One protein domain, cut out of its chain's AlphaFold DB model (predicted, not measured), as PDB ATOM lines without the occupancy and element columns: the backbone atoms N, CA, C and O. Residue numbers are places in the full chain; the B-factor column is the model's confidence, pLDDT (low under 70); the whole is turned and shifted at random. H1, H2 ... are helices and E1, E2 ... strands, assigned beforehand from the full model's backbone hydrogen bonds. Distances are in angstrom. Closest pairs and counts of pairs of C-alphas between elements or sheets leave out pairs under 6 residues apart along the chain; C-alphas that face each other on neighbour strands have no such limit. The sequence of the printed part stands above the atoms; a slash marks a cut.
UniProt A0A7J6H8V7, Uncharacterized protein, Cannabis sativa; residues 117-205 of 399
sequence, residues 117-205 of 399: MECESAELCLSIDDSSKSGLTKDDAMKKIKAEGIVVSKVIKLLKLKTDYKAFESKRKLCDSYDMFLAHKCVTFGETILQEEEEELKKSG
ATOM      1  N   MET A 117     -15.172  11.542 152.652       56.38
ATOM      2  CA  MET A 117     -14.499  10.427 151.983       56.38
ATOM      3  C   MET A 117     -13.013  10.478 152.333       56.38
ATOM      4  O   MET A 117     -12.208  11.046 151.601       56.38
ATOM      5  N   GLU A 118     -12.671   9.906 153.486       56.62
ATOM      6  CA  GLU A 118     -11.303   9.762 154.002       56.62
ATOM      7  C   GLU A 118     -10.530   8.667 153.240       56.62
ATOM      8  O   GLU A 118     -10.051   7.683 153.797       56.62
ATOM      9  N   CYS A 119     -10.408   8.846 151.923       65.00
ATOM     10  CA  CYS A 119      -9.491   8.087 151.079       65.00
ATOM     11  C   CYS A 119      -8.101   8.738 151.133       65.00
ATOM     12  O   CYS A 119      -7.688   9.405 150.186       65.00
ATOM     13  N   GLU A 120      -7.382   8.547 152.243       76.31
ATOM     14  CA  GLU A 120      -6.055   9.150 152.487       76.31
ATOM     15  C   GLU A 120      -4.993   8.807 151.421       76.31
ATOM     16  O   GLU A 120      -3.973   9.486 151.330       76.31
ATOM     17  N   SER A 121      -5.230   7.771 150.607       86.81
ATOM     18  CA  SER A 121      -4.314   7.274 149.575       86.81
ATOM     19  C   SER A 121      -4.792   7.451 148.127       86.81
ATOM     20  O   SER A 121      -4.108   6.955 147.237       86.81
ATOM     21  N   ALA A 122      -5.954   8.064 147.865       93.69
ATOM     22  CA  ALA A 122      -6.499   8.144 146.502       93.69
ATOM     23  C   ALA A 122      -5.909   9.319 145.704       93.69
ATOM     24  O   ALA A 122      -6.061  10.486 146.073       93.69
ATOM     25  N   GLU A 123      -5.284   9.023 144.568       95.94
ATOM     26  CA  GLU A 123      -4.664  10.009 143.682       95.94
ATOM     27  C   GLU A 123      -5.732  10.693 142.806       95.94
ATOM     28  O   GLU A 123      -6.081  10.229 141.718       95.94
ATOM     29  N   LEU A 124      -6.275  11.826 143.278       95.94
ATOM     30  CA  LEU A 124      -7.295  12.592 142.548       95.94
ATOM     31  C   LEU A 124      -6.677  13.531 141.494       95.94
ATOM     32  O   LEU A 124      -5.853  14.399 141.812       95.94
ATOM     33  N   CYS A 125      -7.156  13.447 140.248       97.00
ATOM     34  CA  CYS A 125      -6.797  14.368 139.165       97.00
ATOM     35  C   CYS A 125      -7.984  15.259 138.758       97.00
ATOM     36  O   CYS A 125      -9.009  14.765 138.288       97.00
ATOM     37  N   LEU A 126      -7.836  16.587 138.861       97.00
ATOM     38  CA  LEU A 126      -8.828  17.550 138.364       97.00
ATOM     39  C   LEU A 126      -8.475  18.062 136.964       97.00
ATOM     40  O   LEU A 126      -7.385  18.578 136.718       97.00
ATOM     41  N   SER A 127      -9.464  18.019 136.079       96.62
ATOM     42  CA  SER A 127      -9.407  18.521 134.709       96.62
ATOM     43  C   SER A 127     -10.126  19.868 134.619       96.62
ATOM     44  O   SER A 127     -11.344  19.937 134.801       96.62
ATOM     45  N   ILE A 128      -9.382  20.940 134.344       96.81
ATOM     46  CA  ILE A 128      -9.930  22.292 134.167       96.81
ATOM     47  C   ILE A 128      -9.926  22.700 132.696       96.81
ATOM     48  O   ILE A 128      -8.972  22.417 131.964       96.81
ATOM     49  N   ASP A 129     -10.963  23.423 132.276       95.12
ATOM     50  CA  ASP A 129     -10.883  24.190 131.038       95.12
ATOM     51  C   ASP A 129     -10.008  25.432 131.256       95.12
ATOM     52  O   ASP A 129     -10.232  26.215 132.178       95.12
ATOM     53  N   ASP A 130      -9.025  25.591 130.376       92.56
ATOM     54  CA  ASP A 130      -8.053  26.689 130.354       92.56
ATOM     55  C   ASP A 130      -8.320  27.651 129.183       92.56
ATOM     56  O   ASP A 130      -7.478  28.480 128.842       92.56
ATOM     57  N   SER A 131      -9.474  27.519 128.517       89.44
ATOM     58  CA  SER A 131      -9.893  28.462 127.489       89.44
ATOM     59  C   SER A 131     -10.062  29.869 128.068       89.44
ATOM     60  O   SER A 131     -10.513  30.066 129.197       89.44
ATOM     61  N   SER A 132      -9.780  30.886 127.255       88.19
ATOM     62  CA  SER A 132      -9.986  32.293 127.622       88.19
ATOM     63  C   SER A 132     -11.446  32.639 127.953       88.19
ATOM     64  O   SER A 132     -11.696  33.682 128.550       88.19
ATOM     65  N   LYS A 133     -12.405  31.764 127.609       88.75
ATOM     66  CA  LYS A 133     -13.821  31.890 127.976       88.75
ATOM     67  C   LYS A 133     -14.093  31.524 129.439       88.75
ATOM     68  O   LYS A 133     -15.043  32.048 130.011       88.75
ATOM     69  N   SER A 134     -13.303  30.624 130.038       87.38
ATOM     70  CA  SER A 134     -13.529  30.140 131.410       87.38
ATOM     71  C   SER A 134     -13.013  31.110 132.476       87.38
ATOM     72  O   SER A 134     -13.542  31.149 133.587       87.38
ATOM     73  N   GLY A 135     -11.948  31.858 132.159       90.94
ATOM     74  CA  GLY A 135     -11.218  32.706 133.107       90.94
ATOM     75  C   GLY A 135     -10.558  31.944 134.270       90.94
ATOM     76  O   GLY A 135     -10.054  32.571 135.200       90.94
ATOM     77  N   LEU A 136     -10.571  30.605 134.262       93.06
ATOM     78  CA  LEU A 136     -10.183  29.784 135.408       93.06
ATOM     79  C   LEU A 136      -8.709  29.373 135.324       93.06
ATOM     80  O   LEU A 136      -8.368  28.352 134.729       93.06
ATOM     81  N   THR A 137      -7.822  30.131 135.972       95.12
ATOM     82  CA  THR A 137      -6.410  29.733 136.042       95.12
ATOM     83  C   THR A 137      -6.219  28.476 136.901       95.12
ATOM     84  O   THR A 137      -6.982  28.202 137.837       95.12
ATOM     85  N   LYS A 138      -5.139  27.727 136.633       95.19
ATOM     86  CA  LYS A 138      -4.733  26.567 137.447       95.19
ATOM     87  C   LYS A 138      -4.562  26.939 138.925       95.19
ATOM     88  O   LYS A 138      -4.917  26.154 139.802       95.19
ATOM     89  N   ASP A 139      -4.043  28.130 139.200       95.69
ATOM     90  CA  ASP A 139      -3.760  28.571 140.561       95.69
ATOM     91  C   ASP A 139      -5.038  28.988 141.293       95.69
ATOM     92  O   ASP A 139      -5.167  28.718 142.483       95.69
ATOM     93  N   ASP A 140      -6.028  29.550 140.597       95.25
ATOM     94  CA  ASP A 140      -7.343  29.850 141.180       95.25
ATOM     95  C   ASP A 140      -8.178  28.590 141.425       95.25
ATOM     96  O   ASP A 140      -8.888  28.512 142.429       95.25
ATOM     97  N   ALA A 141      -8.040  27.567 140.576       95.81
ATOM     98  CA  ALA A 141      -8.557  26.234 140.869       95.81
ATOM     99  C   ALA A 141      -7.897  25.658 142.138       95.81
ATOM    100  O   ALA A 141      -8.599  25.286 143.075       95.81
ATOM    101  N   MET A 142      -6.560  25.674 142.233       95.62
ATOM    102  CA  MET A 142      -5.839  25.192 143.424       95.62
ATOM    103  C   MET A 142      -6.150  25.998 144.701       95.62
ATOM    104  O   MET A 142      -6.172  25.412 145.781       95.62
ATOM    105  N   LYS A 143      -6.437  27.307 144.610       96.62
ATOM    106  CA  LYS A 143      -6.923  28.117 145.748       96.62
ATOM    107  C   LYS A 143      -8.300  27.646 146.230       96.62
ATOM    108  O   LYS A 143      -8.470  27.445 147.429       96.62
ATOM    109  N   LYS A 144      -9.260  27.442 145.317       95.12
ATOM    110  CA  LYS A 144     -10.623  26.972 145.645       95.12
ATOM    111  C   LYS A 144     -10.597  25.584 146.289       95.12
ATOM    112  O   LYS A 144     -11.120  25.418 147.381       95.12
ATOM    113  N   ILE A 145      -9.883  24.641 145.674       95.19
ATOM    114  CA  ILE A 145      -9.675  23.268 146.172       95.19
ATOM    115  C   ILE A 145      -9.137  23.271 147.613       95.19
ATOM    116  O   ILE A 145      -9.683  22.594 148.482       95.19
ATOM    117  N   LYS A 146      -8.112  24.090 147.893       95.44
ATOM    118  CA  LYS A 146      -7.532  24.234 149.239       95.44
ATOM    119  C   LYS A 146      -8.480  24.895 150.245       95.44
ATOM    120  O   LYS A 146      -8.432  24.542 151.417       95.44
ATOM    121  N   ALA A 147      -9.331  25.824 149.811       96.25
ATOM    122  CA  ALA A 147     -10.350  26.441 150.663       96.25
ATOM    123  C   ALA A 147     -11.522  25.488 150.976       96.25
ATOM    124  O   ALA A 147     -12.118  25.583 152.045       96.25
ATOM    125  N   GLU A 148     -11.829  24.559 150.067       93.69
ATOM    126  CA  GLU A 148     -12.839  23.505 150.245       93.69
ATOM    127  C   GLU A 148     -12.287  22.265 150.983       93.69
ATOM    128  O   GLU A 148     -13.056  21.391 151.374       93.69
ATOM    129  N   GLY A 149     -10.970  22.199 151.222       94.44
ATOM    130  CA  GLY A 149     -10.306  21.113 151.953       94.44
ATOM    131  C   GLY A 149     -10.116  19.819 151.152       94.44
ATOM    132  O   GLY A 149      -9.783  18.790 151.731       94.44
ATOM    133  N   ILE A 150     -10.325  19.853 149.833       93.31
ATOM    134  CA  ILE A 150     -10.233  18.675 148.963       93.31
ATOM    135  C   ILE A 150      -8.760  18.425 148.607       93.31
ATOM    136  O   ILE A 150      -8.067  19.321 148.123       93.31
ATOM    137  N   VAL A 151      -8.270  17.202 148.814       94.25
ATOM    138  CA  VAL A 151      -6.900  16.812 148.442       94.25
ATOM    139  C   VAL A 151      -6.879  16.395 146.971       94.25
ATOM    140  O   VAL A 151      -7.426  15.362 146.609       94.25
ATOM    141  N   VAL A 152      -6.264  17.207 146.106       96.19
ATOM    142  CA  VAL A 152      -6.124  16.918 144.666       96.19
ATOM    143  C   VAL A 152      -4.644  16.837 144.306       96.19
ATOM    144  O   VAL A 152      -3.950  17.856 144.347       96.19
ATOM    145  N   SER A 153      -4.173  15.647 143.921       96.69
ATOM    146  CA  SER A 153      -2.776  15.385 143.541       96.69
ATOM    147  C   SER A 153      -2.323  16.242 142.357       96.69
ATOM    148  O   SER A 153      -1.201  16.753 142.332       96.69
ATOM    149  N   LYS A 154      -3.188  16.411 141.347       96.62
ATOM    150  CA  LYS A 154      -2.827  17.091 140.096       96.62
ATOM    151  C   LYS A 154      -4.000  17.847 139.485       96.62
ATOM    152  O   LYS A 154      -5.112  17.341 139.396       96.62
ATOM    153  N   VAL A 155      -3.718  19.055 138.997       96.94
ATOM    154  CA  VAL A 155      -4.647  19.843 138.171       96.94
ATOM    155  C   VAL A 155      -4.086  19.923 136.753       96.94
ATOM    156  O   VAL A 155      -2.974  20.432 136.560       96.94
ATOM    157  N   ILE A 156      -4.837  19.423 135.770       96.94
ATOM    158  CA  ILE A 156      -4.461  19.376 134.351       96.94
ATOM    159  C   ILE A 156      -5.379  20.298 133.540       96.94
ATOM    160  O   ILE A 156      -6.591  20.338 133.741       96.94
ATOM    161  N   LYS A 157      -4.779  21.051 132.616       96.88
ATOM    162  CA  LYS A 157      -5.462  21.968 131.693       96.88
ATOM    163  C   LYS A 157      -5.966  21.215 130.456       96.88
ATOM    164  O   LYS A 157      -5.205  20.430 129.891       96.88
ATOM    165  N   LEU A 158      -7.171  21.524 129.969       94.62
ATOM    166  CA  LEU A 158      -7.752  20.955 128.738       94.62
ATOM    167  C   LEU A 158      -6.796  21.044 127.536       94.62
ATOM    168  O   LEU A 158      -6.632  20.076 126.800       94.62
ATOM    169  N   LEU A 159      -6.112  22.180 127.365       93.88
ATOM    170  CA  LEU A 159      -5.129  22.361 126.291       93.88
ATOM    171  C   LEU A 159      -3.994  21.326 126.367       93.88
ATOM    172  O   LEU A 159      -3.632  20.753 125.346       93.88
ATOM    173  N   LYS A 160      -3.508  21.011 127.577       94.88
ATOM    174  CA  LYS A 160      -2.485  19.975 127.790       94.88
ATOM    175  C   LYS A 160      -3.012  18.564 127.564       94.88
ATOM    176  O   LYS A 160      -2.263  17.735 127.069       94.88
ATOM    177  N   LEU A 161      -4.279  18.287 127.880       95.62
ATOM    178  CA  LEU A 161      -4.917  17.006 127.540       95.62
ATOM    179  C   LEU A 161      -4.936  16.781 126.019       95.62
ATOM    180  O   LEU A 161      -4.647  15.676 125.575       95.62
ATOM    181  N   LYS A 162      -5.167  17.838 125.231       94.00
ATOM    182  CA  LYS A 162      -5.141  17.784 123.759       94.00
ATOM    183  C   LYS A 162      -3.733  17.732 123.146       94.00
ATOM    184  O   LYS A 162      -3.580  17.164 122.073       94.00
ATOM    185  N   THR A 163      -2.708  18.310 123.781       95.94
ATOM    186  CA  THR A 163      -1.324  18.286 123.255       95.94
ATOM    187  C   THR A 163      -0.496  17.130 123.808       95.94
ATOM    188  O   THR A 163      -0.012  16.286 123.059       95.94
ATOM    189  N   ASP A 164      -0.336  17.078 125.128       95.94
ATOM    190  CA  ASP A 164       0.639  16.229 125.820       95.94
ATOM    191  C   ASP A 164       0.134  14.771 125.905       95.94
ATOM    192  O   ASP A 164       0.922  13.823 125.955       95.94
ATOM    193  N   TYR A 165      -1.194  14.595 125.889       96.25
ATOM    194  CA  TYR A 165      -1.888  13.308 126.011       96.25
ATOM    195  C   TYR A 165      -2.654  12.906 124.738       96.25
ATOM    196  O   TYR A 165      -3.575  12.098 124.807       96.25
ATOM    197  N   LYS A 166      -2.253  13.408 123.560       94.56
ATOM    198  CA  LYS A 166      -2.800  12.935 122.274       94.56
ATOM    199  C   LYS A 166      -2.458  11.466 122.001       94.56
ATOM    200  O   LYS A 166      -3.327  10.674 121.647       94.56
ATOM    201  N   ALA A 167      -1.194  11.089 122.195       96.56
ATOM    202  CA  ALA A 167      -0.725   9.725 121.956       96.56
ATOM    203  C   ALA A 167      -1.347   8.720 122.944       96.56
ATOM    204  O   ALA A 167      -1.381   8.969 124.152       96.56
ATOM    205  N   PHE A 168      -1.760   7.549 122.446       93.62
ATOM    206  CA  PHE A 168      -2.390   6.485 123.243       93.62
ATOM    207  C   PHE A 168      -1.577   6.097 124.491       93.62
ATOM    208  O   PHE A 168      -2.121   6.002 125.587       93.62
ATOM    209  N   GLU A 169      -0.257   5.953 124.352       96.31
ATOM    210  CA  GLU A 169       0.650   5.650 125.469       96.31
ATOM    211  C   GLU A 169       0.681   6.745 126.549       96.31
ATOM    212  O   GLU A 169       0.857   6.434 127.727       96.31
ATOM    213  N   SER A 170       0.480   8.016 126.181       96.56
ATOM    214  CA  SER A 170       0.321   9.106 127.149       96.56
ATOM    215  C   SER A 170      -1.042   9.037 127.838       96.56
ATOM    216  O   SER A 170      -1.092   9.152 129.062       96.56
ATOM    217  N   LYS A 171      -2.139   8.808 127.089       95.06
ATOM    218  CA  LYS A 171      -3.492   8.615 127.658       95.06
ATOM    219  C   LYS A 171      -3.489   7.480 128.684       95.06
ATOM    220  O   LYS A 171      -3.931   7.674 129.811       95.06
ATOM    221  N   ARG A 172      -2.916   6.328 128.317       95.81
ATOM    222  CA  ARG A 172      -2.764   5.161 129.191       95.81
ATOM    223  C   ARG A 172      -2.011   5.513 130.473       95.81
ATOM    224  O   ARG A 172      -2.567   5.357 131.549       95.81
ATOM    225  N   LYS A 173      -0.797   6.065 130.367       97.00
ATOM    226  CA  LYS A 173       0.018   6.435 131.541       97.00
ATOM    227  C   LYS A 173      -0.657   7.470 132.434       97.00
ATOM    228  O   LYS A 173      -0.392   7.479 133.630       97.00
ATOM    229  N   LEU A 174      -1.520   8.328 131.886       96.50
ATOM    230  CA  LEU A 174      -2.337   9.230 132.691       96.50
ATOM    231  C   LEU A 174      -3.377   8.460 133.512       96.50
ATOM    232  O   LEU A 174      -3.436   8.668 134.718       96.50
ATOM    233  N   CYS A 175      -4.157   7.577 132.885       95.75
ATOM    234  CA  CYS A 175      -5.147   6.743 133.574       95.75
ATOM    235  C   CYS A 175      -4.500   5.814 134.613       95.75
ATOM    236  O   CYS A 175      -4.995   5.718 135.728       95.75
ATOM    237  N   ASP A 176      -3.356   5.214 134.281       96.88
ATOM    238  CA  ASP A 176      -2.584   4.328 135.162       96.88
ATOM    239  C   ASP A 176      -1.929   5.083 136.355       96.88
ATOM    240  O   ASP A 176      -1.302   4.451 137.201       96.88
ATOM    241  N   SER A 177      -2.048   6.423 136.435       96.75
ATOM    242  CA  SER A 177      -1.467   7.269 137.500       96.75
ATOM    243  C   SER A 177      -2.480   7.877 138.488       96.75
ATOM    244  O   SER A 177      -2.041   8.532 139.430       96.75
ATOM    245  N   TYR A 178      -3.797   7.759 138.266       97.25
ATOM    246  CA  TYR A 178      -4.819   8.437 139.088       97.25
ATOM    247  C   TYR A 178      -6.073   7.574 139.258       97.25
ATOM    248  O   TYR A 178      -6.699   7.198 138.268       97.25
ATOM    249  N   ASP A 179      -6.487   7.329 140.504       95.50
ATOM    250  CA  ASP A 179      -7.659   6.497 140.823       95.50
ATOM    251  C   ASP A 179      -8.982   7.123 140.352       95.50
ATOM    252  O   ASP A 179      -9.949   6.426 140.041       95.50
ATOM    253  N   MET A 180      -9.058   8.459 140.330       94.25
ATOM    254  CA  MET A 180     -10.284   9.189 140.005       94.25
ATOM    255  C   MET A 180     -10.011  10.480 139.232       94.25
ATOM    256  O   MET A 180      -9.171  11.304 139.607       94.25
ATOM    257  N   PHE A 181     -10.824  10.701 138.196       95.69
ATOM    258  CA  PHE A 181     -10.804  11.913 137.386       95.69
ATOM    259  C   PHE A 181     -12.032  12.782 137.660       95.69
ATOM    260  O   PHE A 181     -13.179  12.374 137.458       95.69
ATOM    261  N   LEU A 182     -11.769  14.017 138.081       94.75
ATOM    262  CA  LEU A 182     -12.755  15.082 138.221       94.75
ATOM    263  C   LEU A 182     -12.689  16.002 136.994       94.75
ATOM    264  O   LEU A 182     -11.609  16.250 136.449       94.75
ATOM    265  N   ALA A 183     -13.829  16.549 136.577       94.06
ATOM    266  CA  ALA A 183     -13.933  17.489 135.463       94.06
ATOM    267  C   ALA A 183     -14.731  18.736 135.872       94.06
ATOM    268  O   ALA A 183     -15.761  18.640 136.539       94.06
ATOM    269  N   HIS A 184     -14.264  19.916 135.466       88.38
ATOM    270  CA  HIS A 184     -15.049  21.148 135.548       88.38
ATOM    271  C   HIS A 184     -16.182  21.121 134.504       88.38
ATOM    272  O   HIS A 184     -15.913  20.728 133.374       88.38
ATOM    273  N   LYS A 185     -17.404  21.591 134.826       82.25
ATOM    274  CA  LYS A 185     -18.608  21.501 133.955       82.25
ATOM    275  C   LYS A 185     -18.371  21.895 132.484       82.25
ATOM    276  O   LYS A 185     -18.934  21.290 131.585       82.25
ATOM    277  N   CYS A 186     -17.530  22.900 132.231       74.25
ATOM    278  CA  CYS A 186     -17.219  23.385 130.876       74.25
ATOM    279  C   CYS A 186     -16.310  22.455 130.044       74.25
ATOM    280  O   CYS A 186     -16.047  22.748 128.881       74.25
ATOM    281  N   VAL A 187     -15.784  21.376 130.626       69.94
ATOM    282  CA  VAL A 187     -15.028  20.336 129.921       69.94
ATOM    283  C   VAL A 187     -16.019  19.290 129.418       69.94
ATOM    284  O   VAL A 187     -16.660  18.634 130.228       69.94
ATOM    285  N   THR A 188     -16.107  19.078 128.103       65.75
ATOM    286  CA  THR A 188     -16.750  17.897 127.502       65.75
ATOM    287  C   THR A 188     -15.680  16.915 127.017       65.75
ATOM    288  O   THR A 188     -15.112  17.031 125.928       65.75
ATOM    289  N   PHE A 189     -15.369  15.921 127.854       61.38
ATOM    290  CA  PHE A 189     -14.353  14.905 127.538       61.38
ATOM    291  C   PHE A 189     -14.746  13.994 126.362       61.38
ATOM    292  O   PHE A 189     -13.865  13.555 125.623       61.38
ATOM    293  N   GLY A 190     -16.045  13.715 126.195       49.94
ATOM    294  CA  GLY A 190     -16.547  12.701 125.260       49.94
ATOM    295  C   GLY A 190     -16.170  12.955 123.802       49.94
ATOM    296  O   GLY A 190     -15.657  12.063 123.138       49.94
ATOM    297  N   GLU A 191     -16.360  14.177 123.308       48.06
ATOM    298  CA  GLU A 191     -16.059  14.511 121.912       48.06
ATOM    299  C   GLU A 191     -14.547  14.576 121.670       48.06
ATOM    300  O   GLU A 191     -14.009  13.930 120.772       48.06
ATOM    301  N   THR A 192     -13.837  15.336 122.508       50.28
ATOM    302  CA  THR A 192     -12.485  15.806 122.175       50.28
ATOM    303  C   THR A 192     -11.354  14.804 122.410       50.28
ATOM    304  O   THR A 192     -10.237  15.075 121.979       50.28
ATOM    305  N   ILE A 193     -11.615  13.656 123.049       53.97
ATOM    306  CA  ILE A 193     -10.637  12.556 123.185       53.97
ATOM    307  C   ILE A 193     -10.958  11.362 122.270       53.97
ATOM    308  O   ILE A 193     -10.030  10.641 121.890       53.97
ATOM    309  N   LEU A 194     -12.229  11.169 121.891       45.69
ATOM    310  CA  LEU A 194     -12.677  10.036 121.068       45.69
ATOM    311  C   LEU A 194     -12.674  10.342 119.561       45.69
ATOM    312  O   LEU A 194     -12.302   9.475 118.774       45.69
ATOM    313  N   GLN A 195     -13.005  11.572 119.141       47.62
ATOM    314  CA  GLN A 195     -13.010  11.945 117.713       47.62
ATOM    315  C   GLN A 195     -11.619  11.837 117.060       47.62
ATOM    316  O   GLN A 195     -11.519  11.516 115.877       47.62
ATOM    317  N   GLU A 196     -10.532  12.048 117.815       54.19
ATOM    318  CA  GLU A 196      -9.171  11.901 117.277       54.19
ATOM    319  C   GLU A 196      -8.816  10.442 116.942       54.19
ATOM    320  O   GLU A 196      -8.115  10.198 115.962       54.19
ATOM    321  N   GLU A 197      -9.337   9.468 117.697       56.09
ATOM    322  CA  GLU A 197      -9.147   8.042 117.388       56.09
ATOM    323  C   GLU A 197      -9.960   7.634 116.151       56.09
ATOM    324  O   GLU A 197      -9.485   6.845 115.334       56.09
ATOM    325  N   GLU A 198     -11.136   8.233 115.937       47.81
ATOM    326  CA  GLU A 198     -11.918   8.042 114.711       47.81
ATOM    327  C   GLU A 198     -11.204   8.624 113.474       47.81
ATOM    328  O   GLU A 198     -11.232   8.021 112.398       47.81
ATOM    329  N   GLU A 199     -10.512   9.762 113.605       53.75
ATOM    330  CA  GLU A 199      -9.705  10.332 112.518       53.75
ATOM    331  C   GLU A 199      -8.479   9.477 112.161       53.75
ATOM    332  O   GLU A 199      -8.160   9.327 110.978       53.75
ATOM    333  N   GLU A 200      -7.782   8.907 113.146       59.38
ATOM    334  CA  GLU A 200      -6.642   8.016 112.884       59.38
ATOM    335  C   GLU A 200      -7.095   6.650 112.334       59.38
ATOM    336  O   GLU A 200      -6.475   6.129 111.403       59.38
ATOM    337  N   LEU A 201      -8.248   6.129 112.771       52.91
ATOM    338  CA  LEU A 201      -8.866   4.936 112.178       52.91
ATOM    339  C   LEU A 201      -9.296   5.157 110.717       52.91
ATOM    340  O   LEU A 201      -9.028   4.298 109.870       52.91
ATOM    341  N   LYS A 202      -9.863   6.326 110.382       54.84
ATOM    342  CA  LYS A 202     -10.167   6.713 108.989       54.84
ATOM    343  C   LYS A 202      -8.902   6.779 108.129       54.84
ATOM    344  O   LYS A 202      -8.907   6.271 107.011       54.84
ATOM    345  N   LYS A 203      -7.795   7.313 108.662       65.56
ATOM    346  CA  LYS A 203      -6.480   7.321 107.982       65.56
ATOM    347  C   LYS A 203      -5.901   5.912 107.789       65.56
ATOM    348  O   LYS A 203      -5.157   5.705 106.837       65.56
ATOM    349  N   SER A 204      -6.283   4.934 108.619       57.47
ATOM    350  CA  SER A 204      -5.960   3.508 108.415       57.47
ATOM    351  C   SER A 204      -6.926   2.737 107.494       57.47
ATOM    352  O   SER A 204      -6.746   1.537 107.297       57.47
ATOM    353  N   GLY A 205      -7.943   3.394 106.920       39.41
ATOM    354  CA  GLY A 205      -8.898   2.773 105.993       39.41
ATOM    355  C   GLY A 205     -10.032   1.970 106.648       39.41
ATOM    356  O   GLY A 205     -10.676   1.168 105.974       39.41
TER     357      GLY A 205
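AT A GLANCE: This is residues 117 to 205 of the 399 residues of an uncharacterized protein of Cannabis sativa (UniProt A0A7J6H8V7). A small wall of three short parallel strands, E2 E1 E3, has H1 slantwise over part of one face; H2 follows directly on the end of E2 and only grazes the sheet, H3 is not on the sheet, and H4 runs away from it as an arm. Residues 198 to 205, of which 198 to 203 belong to H4, stick out free and add to the length; without them the body spans 37 by 31 by 17 A. The printed part has 89 residues with four named helices and three named strands, in the order E1 H1 E2 H2 H3 E3 H4; the class is mixed, helices and strands. It is only just loose, close to compact, with a radius of gyration of the C-alphas of 14.7 A, and spans 50 by 32 by 18 A.

IN THESE COORDINATES: Find C-alpha 124 at (-7.295, 12.592, 142.548); there E1 begins, residues 124 to 128, 13.1 A long. Next comes H1, residues 138 to 148, 15.5 A, and then E2, residues 154 to 157, 10.1 A. H2, residues 158 to 163, 8.9 A, follows directly, with C-alpha 158 at (-7.752, 20.955, 128.738). H3 is residues 168 to 175, 10.7 A, and E3 residues 180 to 183, 10.1 A. H4, residues 189 to 203, runs 22.4 A to C-alpha 203 at (-6.480, 7.321, 107.982).

HOW THE PARTS SIT: Begin at the inner strand E1. Its parallel neighbour E2 stands at 21 degrees to it; look for N 156 and O 126, 2.8 A apart. On the other side E3 is parallel at 18 degrees, with N 127 and O 182 at 2.8 A. E1, H1, E2 form a strand-helix-strand unit, two parallel neighbour strands with a helix between, its crossover right-handed. E2, H2 H3, E3 form a split unit, with E1 between its strands, also right-handed. H1 is on the sheet at a height of 10.4 A, over E2 and, only just, over E1 with 3 C-alphas; on the local plane it runs slantwise at 41 degrees to E2. The closest C-alphas of H1 and E2 are those of Lys 138 and Val 155, 6.8 A. H2 only grazes the sheet, with residues 158 to 161. H3 is not on the sheet and is apart from H2. H4 is close to H2 but not clearly touching, with C-alphas 162 and 193 closest at 7.6 A; they run the same way at a shallow tilt of 19 degrees. In H1, H2 and H3 every O i to N i+4 pair is within hydrogen-bond range, in H4 8 of 11.

THE WHOLE: The farthest C-alphas are those of Ala 147 and Gly 205, 50.6 A apart. The printed part has no cut and no long link. Mean pLDDT of the printed part is 84.4; residues 117 to 119 and 187 to 205 are under 70.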